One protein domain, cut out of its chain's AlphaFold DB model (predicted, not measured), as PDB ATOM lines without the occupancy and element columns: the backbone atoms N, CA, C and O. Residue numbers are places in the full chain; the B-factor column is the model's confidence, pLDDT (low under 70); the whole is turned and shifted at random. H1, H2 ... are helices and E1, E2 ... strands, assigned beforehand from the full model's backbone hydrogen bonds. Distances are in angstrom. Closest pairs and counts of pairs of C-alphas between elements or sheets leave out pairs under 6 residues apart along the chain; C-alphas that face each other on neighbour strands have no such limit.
ATOM      1  N   ARG A 391     -15.355  56.774  -1.408       90.50
ATOM      2  CA  ARG A 391     -14.137  56.051  -1.037       90.50
ATOM      3  C   ARG A 391     -13.262  56.889  -0.123       90.50
ATOM      4  O   ARG A 391     -12.966  58.042  -0.412       90.50
ATOM      5  N   VAL A 392     -12.806  56.267   0.954       90.00
ATOM      6  CA  VAL A 392     -11.843  56.837   1.895       90.00
ATOM      7  C   VAL A 392     -10.654  55.893   1.981       90.00
ATOM      8  O   VAL A 392     -10.814  54.742   2.385       90.00
ATOM      9  N   ARG A 393      -9.467  56.368   1.597       90.12
ATOM     10  CA  ARG A 393      -8.219  55.604   1.687       90.12
ATOM     11  C   ARG A 393      -7.459  55.982   2.953       90.12
ATOM     12  O   ARG A 393      -7.340  57.153   3.297       90.12
ATOM     13  N   THR A 394      -6.937  54.973   3.632       88.94
ATOM     14  CA  THR A 394      -6.115  55.107   4.831       88.94
ATOM     15  C   THR A 394      -4.783  54.398   4.587       88.94
ATOM     16  O   THR A 394      -4.778  53.175   4.393       88.94
ATOM     17  N   PRO A 395      -3.648  55.120   4.576       89.19
ATOM     18  CA  PRO A 395      -2.344  54.498   4.397       89.19
ATOM     19  C   PRO A 395      -1.973  53.590   5.576       89.19
ATOM     20  O   PRO A 395      -2.265  53.879   6.744       89.19
ATOM     21  N   LEU A 396      -1.306  52.486   5.246       89.00
ATOM     22  CA  LEU A 396      -0.678  51.542   6.167       89.00
ATOM     23  C   LEU A 396       0.817  51.450   5.834       89.00
ATOM     24  O   LEU A 396       1.232  51.835   4.741       89.00
ATOM     25  N   ALA A 397       1.633  50.937   6.755       88.81
ATOM     26  CA  ALA A 397       3.069  50.795   6.510       88.81
ATOM     27  C   ALA A 397       3.361  49.836   5.339       88.81
ATOM     28  O   ALA A 397       4.288  50.068   4.570       88.81
ATOM     29  N   SER A 398       2.537  48.797   5.185       91.25
ATOM     30  CA  SER A 398       2.693  47.731   4.186       91.25
ATOM     31  C   SER A 398       1.594  47.735   3.111       91.25
ATOM     32  O   SER A 398       1.320  46.696   2.498       91.25
ATOM     33  N   GLY A 399       0.891  48.858   2.925       92.62
ATOM     34  CA  GLY A 399      -0.194  48.956   1.948       92.62
ATOM     35  C   GLY A 399      -1.191  50.077   2.215       92.62
ATOM     36  O   GLY A 399      -0.863  51.140   2.737       92.62
ATOM     37  N   CYS A 400      -2.448  49.831   1.865       92.75
ATOM     38  CA  CYS A 400      -3.554  50.735   2.157       92.75
ATOM     39  C   CYS A 400      -4.818  49.970   2.552       92.75
ATOM     40  O   CYS A 400      -5.034  48.826   2.141       92.75
ATOM     41  N   LEU A 401      -5.654  50.634   3.346       93.62
ATOM     42  CA  LEU A 401      -7.009  50.221   3.679       93.62
ATOM     43  C   LEU A 401      -7.982  51.211   3.039       93.62
ATOM     44  O   LEU A 401      -7.911  52.404   3.315       93.62
ATOM     45  N   THR A 402      -8.892  50.733   2.201       93.25
ATOM     46  CA  THR A 402      -9.893  51.569   1.535       93.25
ATOM     47  C   THR A 402     -11.282  51.221   2.044       93.25
ATOM     48  O   THR A 402     -11.716  50.081   1.919       93.25
ATOM     49  N   CYS A 403     -11.986  52.199   2.610       93.62
ATOM     50  CA  CYS A 403     -13.402  52.099   2.931       93.62
ATOM     51  C   CYS A 403     -14.225  52.572   1.726       93.62
ATOM     52  O   CYS A 403     -14.108  53.730   1.329       93.62
ATOM     53  N   GLU A 404     -15.052  51.702   1.152       91.75
ATOM     54  CA  GLU A 404     -16.056  52.049   0.143       91.75
ATOM     55  C   GLU A 404     -17.450  52.060   0.786       91.75
ATOM     56  O   GLU A 404     -17.859  51.081   1.413       91.75
ATOM     57  N   THR A 405     -18.194  53.153   0.612       90.38
ATOM     58  CA  THR A 405     -19.615  53.252   0.969       90.38
ATOM     59  C   THR A 405     -20.445  53.187  -0.303       90.38
ATOM     60  O   THR A 405     -20.451  54.130  -1.092       90.38
ATOM     61  N   SER A 406     -21.115  52.058  -0.531       88.19
ATOM     62  CA  SER A 406     -21.849  51.822  -1.778       88.19
ATOM     63  C   SER A 406     -22.930  50.743  -1.638       88.19
ATOM     64  O   SER A 406     -23.016  50.024  -0.631       88.19
ATOM     65  N   LEU A 407     -23.745  50.603  -2.687       84.31
ATOM     66  CA  LEU A 407     -24.666  49.478  -2.879       84.31
ATOM     67  C   LEU A 407     -23.960  48.193  -3.360       84.31
ATOM     68  O   LEU A 407     -24.572  47.130  -3.306       84.31
ATOM     69  N   ARG A 408     -22.690  48.254  -3.799       83.25
ATOM     70  CA  ARG A 408     -21.959  47.100  -4.361       83.25
ATOM     71  C   ARG A 408     -21.716  46.048  -3.279       83.25
ATOM     72  O   ARG A 408     -20.851  46.236  -2.432       83.25
ATOM     73  N   SER A 409     -22.451  44.936  -3.297       76.38
ATOM     74  CA  SER A 409     -22.304  43.862  -2.301       76.38
ATOM     75  C   SER A 409     -21.550  42.622  -2.771       76.38
ATOM     76  O   SER A 409     -21.280  41.770  -1.942       76.38
ATOM     77  N   ASN A 410     -21.197  42.512  -4.050       72.38
ATOM     78  CA  ASN A 410     -20.685  41.284  -4.675       72.38
ATOM     79  C   ASN A 410     -19.147  41.201  -4.788       72.38
ATOM     80  O   ASN A 410     -18.630  40.354  -5.517       72.38
ATOM     81  N   LEU A 411     -18.399  42.085  -4.124       79.44
ATOM     82  CA  LEU A 411     -16.945  42.187  -4.299       79.44
ATOM     83  C   LEU A 411     -16.189  41.468  -3.188       79.44
ATOM     84  O   LEU A 411     -16.154  41.937  -2.055       79.44
ATOM     85  N   ARG A 412     -15.496  40.386  -3.541       82.69
ATOM     86  CA  ARG A 412     -14.481  39.750  -2.677       82.69
ATOM     87  C   ARG A 412     -13.082  40.320  -2.894       82.69
ATOM     88  O   ARG A 412     -12.237  40.289  -2.003       82.69
ATOM     89  N   ALA A 413     -12.834  40.823  -4.096       86.81
ATOM     90  CA  ALA A 413     -11.610  41.486  -4.501       86.81
ATOM     91  C   ALA A 413     -11.944  42.502  -5.597       86.81
ATOM     92  O   ALA A 413     -12.931  42.336  -6.314       86.81
ATOM     93  N   ASP A 414     -11.121  43.529  -5.720       89.81
ATOM     94  CA  ASP A 414     -11.216  44.561  -6.744       89.81
ATOM     95  C   ASP A 414      -9.785  44.987  -7.102       89.81
ATOM     96  O   ASP A 414      -8.937  45.125  -6.214       89.81
ATOM     97  N   ASP A 415      -9.488  45.148  -8.391       87.62
ATOM     98  CA  ASP A 415      -8.124  45.438  -8.850       87.62
ATOM     99  C   ASP A 415      -7.600  46.771  -8.300       87.62
ATOM    100  O   ASP A 415      -6.403  46.911  -8.035       87.62
ATOM    101  N   ASP A 416      -8.484  47.746  -8.073       88.38
ATOM    102  CA  ASP A 416      -8.139  49.042  -7.496       88.38
ATOM    103  C   ASP A 416      -8.107  48.986  -5.958       88.38
ATOM    104  O   ASP A 416      -7.135  49.429  -5.333       88.38
ATOM    105  N   LEU A 417      -9.137  48.398  -5.340       91.25
ATOM    106  CA  LEU A 417      -9.324  48.437  -3.880       91.25
ATOM    107  C   LEU A 417      -8.535  47.360  -3.116       91.25
ATOM    108  O   LEU A 417      -8.218  47.552  -1.941       91.25
ATOM    109  N   GLY A 418      -8.203  46.242  -3.761       93.69
ATOM    110  CA  GLY A 418      -7.587  45.066  -3.146       93.69
ATOM    111  C   GLY A 418      -8.601  44.023  -2.669       93.69
ATOM    112  O   GLY A 418      -9.680  43.866  -3.235       93.69
ATOM    113  N   LEU A 419      -8.240  43.260  -1.637       94.19
ATOM    114  CA  LEU A 419      -9.074  42.187  -1.086       94.19
ATOM    115  C   LEU A 419     -10.074  42.736  -0.071       94.19
ATOM    116  O   LEU A 419      -9.683  43.509   0.802       94.19
ATOM    117  N   LEU A 420     -11.334  42.300  -0.130       93.12
ATOM    118  CA  LEU A 420     -12.313  42.595   0.914       93.12
ATOM    119  C   LEU A 420     -11.817  42.007   2.243       93.12
ATOM    120  O   LEU A 420     -11.413  40.847   2.316       93.12
ATOM    121  N   VAL A 421     -11.848  42.815   3.301       94.12
ATOM    122  CA  VAL A 421     -11.485  42.392   4.658       94.12
ATOM    123  C   VAL A 421     -12.680  42.423   5.606       94.12
ATOM    124  O   VAL A 421     -12.814  41.532   6.440       94.12
ATOM    125  N   ALA A 422     -13.598  43.382   5.470       92.75
ATOM    126  CA  ALA A 422     -14.777  43.449   6.331       92.75
ATOM    127  C   ALA A 422     -15.934  44.237   5.707       92.75
ATOM    128  O   ALA A 422     -15.716  45.148   4.912       92.75
ATOM    129  N   THR A 423     -17.155  43.934   6.146       91.31
ATOM    130  CA  THR A 423     -18.384  44.678   5.832       91.31
ATOM    131  C   THR A 423     -19.073  45.101   7.123       91.31
ATOM    132  O   THR A 423     -19.132  44.338   8.085       91.31
ATOM    133  N   GLU A 424     -19.612  46.315   7.176       90.88
ATOM    134  CA  GLU A 424     -20.385  46.778   8.328       90.88
ATOM    135  C   GLU A 424     -21.724  46.033   8.422       90.88
ATOM    136  O   GLU A 424     -22.446  45.910   7.433       90.88
ATOM    137  N   ARG A 425     -22.098  45.539   9.610       86.75
ATOM    138  CA  ARG A 425     -23.374  44.816   9.793       86.75
ATOM    139  C   ARG A 425     -24.586  45.743   9.739       86.75
ATOM    140  O   ARG A 425     -25.671  45.334   9.333       86.75
ATOM    141  N   VAL A 426     -24.411  46.990  10.168       83.31
ATOM    142  CA  VAL A 426     -25.468  48.003  10.229       83.31
ATOM    143  C   VAL A 426     -25.205  49.058   9.157       83.31
ATOM    144  O   VAL A 426     -24.060  49.334   8.818       83.31
ATOM    145  N   ALA A 427     -26.269  49.624   8.587       76.56
ATOM    146  CA  ALA A 427     -26.128  50.751   7.673       76.56
ATOM    147  C   ALA A 427     -25.491  51.957   8.397       76.56
ATOM    148  O   ALA A 427     -25.735  52.135   9.596       76.56
ATOM    149  N   PRO A 428     -24.738  52.815   7.686       75.06
ATOM    150  CA  PRO A 428     -24.182  54.025   8.280       75.06
ATOM    151  C   PRO A 428     -25.269  54.919   8.906       75.06
ATOM    152  O   PRO A 428     -26.384  54.977   8.367       75.06
ATOM    153  N   PRO A 429     -24.968  55.631  10.011       68.88
ATOM    154  CA  PRO A 429     -25.885  56.597  10.613       68.88
ATOM    155  C   PRO A 429     -26.389  57.636   9.598       68.88
ATOM    156  O   PRO A 429     -25.653  58.033   8.700       68.88
ATOM    157  N   GLY A 430     -27.639  58.086   9.754       63.97
ATOM    158  CA  GLY A 430     -28.274  59.057   8.848       63.97
ATOM    159  C   GLY A 430     -29.019  58.437   7.661       63.97
ATOM    160  O   GLY A 430     -29.793  59.129   7.009       63.97
ATOM    161  N   ASN A 431     -28.876  57.131   7.429       64.50
ATOM    162  CA  ASN A 431     -29.607  56.413   6.386       64.50
ATOM    163  C   ASN A 431     -30.978  55.899   6.865       64.50
ATOM    164  O   ASN A 431     -31.213  54.691   6.900       64.50
ATOM    165  N   ALA A 432     -31.856  56.807   7.296       64.50
ATOM    166  CA  ALA A 432     -33.242  56.493   7.641       64.50
ATOM    167  C   ALA A 432     -34.192  57.053   6.560       64.50
ATOM    168  O   ALA A 432     -34.055  58.232   6.227       64.50
ATOM    169  N   PRO A 433     -35.164  56.272   6.037       76.00
ATOM    170  CA  PRO A 433     -35.461  54.857   6.331       76.00
ATOM    171  C   PRO A 433     -34.365  53.888   5.835       76.00
ATOM    172  O   PRO A 433     -33.417  54.324   5.192       76.00
ATOM    173  N   TYR A 434     -34.472  52.587   6.170       82.31
ATOM    174  CA  TYR A 434     -33.483  51.536   5.845       82.31
ATOM    175  C   TYR A 434     -32.880  51.675   4.437       82.31
ATOM    176  O   TYR A 434     -33.600  51.870   3.462       82.31
ATOM    177  N   THR A 435     -31.566  51.459   4.333       83.50
ATOM    178  CA  THR A 435     -30.846  51.328   3.061       83.50
ATOM    179  C   THR A 435     -29.985  50.061   3.056       83.50
ATOM    180  O   THR A 435     -29.444  49.691   4.108       83.50
ATOM    181  N   PRO A 436     -29.780  49.401   1.903       83.94
ATOM    182  CA  PRO A 436     -28.777  48.350   1.746       83.94
ATOM    183  C   PRO A 436     -27.358  48.890   1.507       83.94
ATOM    184  O   PRO A 436     -26.421  48.095   1.435       83.94
ATOM    185  N   VAL A 437     -27.154  50.213   1.438       86.88
ATOM    186  CA  VAL A 437     -25.806  50.806   1.415       86.88
ATOM    187  C   VAL A 437     -25.025  50.364   2.654       86.88
ATOM    188  O   VAL A 437     -25.529  50.408   3.782       86.88
ATOM    189  N   ARG A 438     -23.782  49.921   2.454       88.50
ATOM    190  CA  ARG A 438     -22.865  49.513   3.530       88.50
ATOM    191  C   ARG A 438     -21.488  50.117   3.319       88.50
ATOM    192  O   ARG A 438     -21.090  50.364   2.182       88.50
ATOM    193  N   ARG A 439     -20.765  50.288   4.428       91.56
ATOM    194  CA  ARG A 439     -19.314  50.477   4.422       91.56
ATOM    195  C   ARG A 439     -18.622  49.125   4.321       91.56
ATOM    196  O   ARG A 439     -18.982  48.184   5.033       91.56
ATOM    197  N   ARG A 440     -17.648  49.040   3.422       92.94
ATOM    198  CA  ARG A 440     -16.830  47.854   3.156       92.94
ATOM    199  C   ARG A 440     -15.372  48.258   3.133       92.94
ATOM    200  O   ARG A 440     -15.027  49.262   2.521       92.94
ATOM    201  N   TRP A 441     -14.527  47.478   3.785       94.44
ATOM    202  CA  TRP A 441     -13.099  47.740   3.870       94.44
ATOM    203  C   TRP A 441     -12.345  46.753   2.991       94.44
ATOM    204  O   TRP A 441     -12.544  45.544   3.112       94.44
ATOM    205  N   PHE A 442     -11.463  47.280   2.149       95.25
ATOM    206  CA  PHE A 442     -10.590  46.530   1.256       95.25
ATOM    207  C   PHE A 442      -9.129  46.828   1.578       95.25
ATOM    208  O   PHE A 442      -8.785  47.972   1.872       95.25
ATOM    209  N   ALA A 443      -8.270  45.817   1.521       95.50
ATOM    210  CA  ALA A 443      -6.847  45.954   1.779       95.50
ATOM    211  C   ALA A 443      -6.019  45.582   0.550       95.50
ATOM    212  O   ALA A 443      -6.196  44.508  -0.035       95.50
ATOM    213  N   LYS A 444      -5.062  46.443   0.201       95.06
ATOM    214  CA  LYS A 444      -4.136  46.236  -0.915       95.06
ATOM    215  C   LYS A 444      -2.703  46.443  -0.447       95.06
ATOM    216  O   LYS A 444      -2.405  47.448   0.196       95.06
ATOM    217  N   ALA A 445      -1.831  45.490  -0.767       93.56
ATOM    218  CA  ALA A 445      -0.401  45.603  -0.505       93.56
ATOM    219  C   ALA A 445       0.250  46.587  -1.483       93.56
ATOM    220  O   ALA A 445      -0.162  46.680  -2.640       93.56
ATOM    221  N   GLY A 446       1.267  47.302  -1.018       87.25
ATOM    222  CA  GLY A 446       2.004  48.283  -1.808       87.25
ATOM    223  C   GLY A 446       2.650  49.339  -0.922       87.25
ATOM    224  O   GLY A 446       2.548  49.272   0.303       87.25
ATOM    225  N   ASP A 447       3.288  50.319  -1.548       68.88
ATOM    226  CA  ASP A 447       3.841  51.468  -0.839       68.88
ATOM    227  C   ASP A 447       2.697  52.395  -0.400       68.88
ATOM    228  O   ASP A 447       1.760  52.653  -1.163       68.88
ATOM    229  N   GLY A 448       2.731  52.856   0.853       61.16
ATOM    230  CA  GLY A 448       1.674  53.691   1.424       61.16
ATOM    231  C   GLY A 448       1.417  54.938   0.571       61.16
ATOM    232  O   GLY A 448       2.318  55.744   0.347       61.16
ATOM    233  N   VAL A 449       0.183  55.110   0.090       56.75
ATOM    234  CA  VAL A 449      -0.202  56.294  -0.692       56.75
ATOM    235  C   VAL A 449      -0.397  57.479   0.267       56.75
ATOM    236  O   VAL A 449      -1.161  57.341   1.222       56.75
ATOM    237  N   PRO A 450       0.239  58.643   0.045       54.25
ATOM    238  CA  PRO A 450       0.216  59.771   0.985       54.25
ATOM    239  C   PRO A 450      -1.115  60.542   1.059       54.25
ATOM    240  O   PRO A 450      -1.194  61.529   1.787       54.25
ATOM    241  N   LEU A 461     -17.459  49.880  15.700       91.44
ATOM    242  CA  LEU A 461     -18.291  49.307  14.643       91.44
ATOM    243  C   LEU A 461     -18.514  47.811  14.862       91.44
ATOM    244  O   LEU A 461     -17.679  47.119  15.440       91.44
ATOM    245  N   ARG A 462     -19.638  47.297  14.353       89.88
ATOM    246  CA  ARG A 462     -19.910  45.857  14.272       89.88
ATOM    247  C   ARG A 462     -19.704  45.391  12.842       89.88
ATOM    248  O   ARG A 462     -20.402  45.853  11.938       89.88
ATOM    249  N   LEU A 463     -18.770  44.468  12.652       90.69
ATOM    250  CA  LEU A 463     -18.326  44.037  11.330       90.69
ATOM    251  C   LEU A 463     -18.618  42.551  11.098       90.69
ATOM    252  O   LEU A 463     -18.661  41.751  12.033       90.69
ATOM    253  N   ALA A 464     -18.823  42.193   9.836       88.25
ATOM    254  CA  ALA A 464     -18.699  40.840   9.320       88.25
ATOM    255  C   ALA A 464     -17.344  40.741   8.606       88.25
ATOM    256  O   ALA A 464     -17.081  41.508   7.677       88.25
ATOM    257  N   LEU A 465     -16.463  39.847   9.064       89.62
ATOM    258  CA  LEU A 465     -15.130  39.668   8.477       89.62
ATOM    259  C   LEU A 465     -15.187  38.815   7.202       89.62
ATOM    260  O   LEU A 465     -16.010  37.904   7.083       89.62
ATOM    261  N   SER A 466     -14.273  39.092   6.273       87.56
ATOM    262  CA  SER A 466     -14.130  38.353   5.017       87.56
ATOM    263  C   SER A 466     -13.289  37.082   5.211       87.56
ATOM    264  O   SER A 466     -12.225  37.141   5.845       87.56
ATOM    265  N   PRO A 467     -13.698  35.926   4.652       82.19
ATOM    266  CA  PRO A 467     -12.935  34.683   4.764       82.19
ATOM    267  C   PRO A 467     -11.545  34.772   4.114       82.19
ATOM    268  O   PRO A 467     -10.600  34.187   4.643       82.19
ATOM    269  N   GLU A 468     -11.382  35.575   3.058       85.56
ATOM    270  CA  GLU A 468     -10.106  35.811   2.368       85.56
ATOM    271  C   GLU A 468      -9.022  36.357   3.315       85.56
ATOM    272  O   GLU A 468      -7.825  36.093   3.137       85.56
ATOM    273  N   TRP A 469      -9.437  37.097   4.350       88.81
ATOM    274  CA  TRP A 469      -8.559  37.571   5.413       88.81
ATOM    275  C   TRP A 469      -8.355  36.502   6.489       88.81
ATOM    276  O   TRP A 469      -7.214  36.126   6.774       88.81
ATOM    277  N   VAL A 470      -9.427  36.022   7.116       87.88
ATOM    278  CA  VAL A 470      -9.309  35.218   8.345       87.88
ATOM    279  C   VAL A 470      -8.890  33.779   8.049       87.88
ATOM    280  O   VAL A 470      -7.984  33.257   8.700       87.88
ATOM    281  N   ARG A 471      -9.530  33.148   7.061       83.62
ATOM    282  CA  ARG A 471      -9.360  31.727   6.738       83.62
ATOM    283  C   ARG A 471      -8.239  31.499   5.738       83.62
ATOM    284  O   ARG A 471      -7.294  30.779   6.046       83.62
ATOM    285  N   ASP A 472      -8.332  32.147   4.579       83.44
ATOM    286  CA  ASP A 472      -7.450  31.867   3.437       83.44
ATOM    287  C   ASP A 472      -6.100  32.576   3.560       83.44
ATOM    288  O   ASP A 472      -5.129  32.207   2.905       83.44
ATOM    289  N   ARG A 473      -6.043  33.615   4.403       88.31
ATOM    290  CA  ARG A 473      -4.848  34.421   4.681       88.31
ATOM    291  C   ARG A 473      -4.152  34.926   3.409       88.31
ATOM    292  O   ARG A 473      -2.929  34.941   3.334       88.31
ATOM    293  N   ARG A 474      -4.932  35.397   2.430       91.25
ATOM    294  CA  ARG A 474      -4.432  35.821   1.106       91.25
ATOM    295  C   ARG A 474      -3.557  37.081   1.129       91.25
ATOM    296  O   ARG A 474      -2.863  37.360   0.158       91.25
ATOM    297  N   LEU A 475      -3.615  37.857   2.210       93.88
ATOM    298  CA  LEU A 475      -2.832  39.081   2.389       93.88
ATOM    299  C   LEU A 475      -1.421  38.774   2.930       93.88
ATOM    300  O   LEU A 475      -1.293  37.900   3.789       93.88
ATOM    301  N   PRO A 476      -0.372  39.515   2.518       94.62
ATOM    302  CA  PRO A 476       0.975  39.349   3.065       94.62
ATOM    303  C   PRO A 476       1.037  39.584   4.588       94.62
ATOM    304  O   PRO A 476       0.347  40.482   5.081       94.62
ATOM    305  N   PRO A 477       1.896  38.865   5.342       94.25
ATOM    306  CA  PRO A 477       1.984  38.998   6.802       94.25
ATOM    307  C   PRO A 477       2.185  40.432   7.332       94.25
ATOM    308  O   PRO A 477       1.486  40.793   8.281       94.25
ATOM    309  N   PRO A 478       3.039  41.292   6.732       93.75
ATOM    310  CA  PRO A 478       3.200  42.672   7.204       93.75
ATOM    311  C   PRO A 478       1.898  43.485   7.129       93.75
ATOM    312  O   PRO A 478       1.499  44.125   8.099       93.75
ATOM    313  N   LEU A 479       1.162  43.363   6.018       94.88
ATOM    314  CA  LEU A 479      -0.130  44.028   5.843       94.88
ATOM    315  C   LEU A 479      -1.189  43.483   6.809       94.88
ATOM    316  O   LEU A 479      -2.008  44.240   7.321       94.88
ATOM    317  N   ARG A 480      -1.168  42.179   7.107       95.88
ATOM    318  CA  ARG A 480      -2.064  41.582   8.111       95.88
ATOM    319  C   ARG A 480      -1.830  42.168   9.506       95.88
ATOM    320  O   ARG A 480      -2.805  42.438  10.204       95.88
ATOM    321  N   ALA A 481      -0.574  42.391   9.896       94.38
ATOM    322  CA  ALA A 481      -0.229  43.010  11.176       94.38
ATOM    323  C   ALA A 481      -0.684  44.482  11.253       94.38
ATOM    324  O   ALA A 481      -1.263  44.904  12.261       94.38
ATOM    325  N   ASP A 482      -0.509  45.243  10.168       93.38
ATOM    326  CA  ASP A 482      -1.007  46.621  10.072       93.38
ATOM    327  C   ASP A 482      -2.540  46.680  10.191       93.38
ATOM    328  O   ASP A 482      -3.092  47.494  10.938       93.38
ATOM    329  N   LEU A 483      -3.243  45.773   9.504       94.88
ATOM    330  CA  LEU A 483      -4.701  45.657   9.588       94.88
ATOM    331  C   LEU A 483      -5.164  45.282  10.993       94.88
ATOM    332  O   LEU A 483      -6.104  45.887  11.500       94.88
ATOM    333  N   ALA A 484      -4.501  44.328  11.649       95.62
ATOM    334  CA  ALA A 484      -4.837  43.946  13.017       95.62
ATOM    335  C   ALA A 484      -4.766  45.145  13.976       95.62
ATOM    336  O   ALA A 484      -5.657  45.324  14.807       95.62
ATOM    337  N   THR A 485      -3.775  46.025  13.797       93.75
ATOM    338  CA  THR A 485      -3.662  47.277  14.559       93.75
ATOM    339  C   THR A 485      -4.866  48.194  14.321       93.75
ATOM    340  O   THR A 485      -5.446  48.717  15.272       93.75
ATOM    341  N   ARG A 486      -5.293  48.362  13.062       92.62
ATOM    342  CA  ARG A 486      -6.469  49.182  12.707       92.62
ATOM    343  C   ARG A 486      -7.792  48.598  13.194       92.62
ATOM    344  O   ARG A 486      -8.719  49.355  13.466       92.62
ATOM    345  N   PHE A 487      -7.885  47.276  13.309       94.62
ATOM    346  CA  PHE A 487      -9.098  46.575  13.729       94.62
ATOM    347  C   PHE A 487      -9.187  46.338  15.240       94.62
ATOM    348  O   PHE A 487     -10.269  46.037  15.740       94.62
ATOM    349  N   ALA A 488      -8.103  46.538  15.993       93.62
ATOM    350  CA  ALA A 488      -8.102  46.442  17.451       93.62
ATOM    351  C   ALA A 488      -9.242  47.220  18.166       93.62
ATOM    352  O   ALA A 488      -9.798  46.666  19.122       93.62
ATOM    353  N   PRO A 489      -9.646  48.443  17.743       93.56
ATOM    354  CA  PRO A 489     -10.728  49.196  18.387       93.56
ATOM    355  C   PRO A 489     -12.148  48.826  17.913       93.56
ATOM    356  O   PRO A 489     -13.118  49.412  18.402       93.56
TER     357      PRO A 489
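Overview. This is residues 391 to 450 and 461 to 489 of the 606 residues of an uncharacterized protein of Methylobacterium sp. Leaf104 (UniProt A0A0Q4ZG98). A strongly twisted antiparallel sheet of five strands forms the body, with one helix, H2, packed over one face, while the short helix H1 only grazes the sheet. A long loop, residues 425 to 437, joins E3 to E4 and reaches out well beyond the strands, and Pro 433 in it makes one end of the longest axis. The printed part has 89 residues, with five named strands and then two named helices along the chain, E1 E2 E3 E4 E5 H1 H2; the sheet's order is E1 E2 E4 E3 E5, and the class is mixed, helices and strands. With H2 on one face of the sheet this is a two-layer arrangement, a helix layer over a strand layer. The whole is compact, with a radius of gyration of the C-alphas of 12.9 A and spans of 40 by 30 by 27 A.

Arrangement. The inner strand E4, residues 438 to 445, has E2, residues 399 to 406, as its antiparallel neighbour at 158 degrees between their directions; N 402 and O 442 are 2.8 A apart, within hydrogen-bond range. The edge strand E1, residues 391 to 396, is antiparallel to E2 at 162 degrees and makes a hairpin with it; N 394 and O 401 are within hydrogen-bond range at 2.8 A. E4's other neighbour is E3, residues 418 to 424, antiparallel at 152 degrees, and E3 and E4 are a hairpin too; N 443 and O 419 are within hydrogen-bond range at 2.8 A. The other edge strand, E5, residues 463 to 465, is antiparallel to E3 at 143 degrees, with N 464 and O 423 within hydrogen-bond range at 2.8 A. Residues 413 to 414 form a short antiparallel pairing with residues 418 to 419 of E3. H2, residues 477 to 487, is on the sheet at a height over the sheet of 8.4 A. It lies over E4 and is only just not over E2, on which 2 of its 11 C-alphas fall. It runs along the strands, at 26 degrees to E4 on the local plane. Its closest C-alphas to E1 are those of Asp 482 and Leu 396, 6.3 A apart, and to E4 those of Leu 479 and Ala 445, 6.5 A apart. H1, residues 467 to 470, only grazes the sheet; its closest C-alphas to E3 are those of Trp 469 and Val 421, 5.7 A apart. H1 and H2 are only just apart, with their closest C-alphas 8.1 A from each other. Every O i to N i+4 pair of H2 is within hydrogen-bond range, while H1 is too short for such a pair.

Along the chain. E1 begins at C-alpha 391, at (-14.137, 56.051, -1.037), and is 15.9 A long from first to last C-alpha. E2 is 22.2 A long, E3 17.3 A and E4 23.2 A; C-alpha 438, where E4 begins, is at (-22.865, 49.513, 3.530). E5 has 3 residues and H1 has 4. H2 is 15.1 A long and ends at C-alpha 487, at (-9.098, 46.575, 13.729).

Size, cuts and confidence. The two C-alphas farthest apart are those of Pro 433 and Pro 477, 40.7 A. Residues 451 to 460 are not printed, and C-alphas 450 and 461 are 25.3 A apart across this cut, in the link from E4 to E5. The links from E2 to E3, with 11 residues, and from E3 to E4, with 13, are long. The mean pLDDT of the printed part is 87.0; residues 429 to 432 and 447 to 450 are under 70.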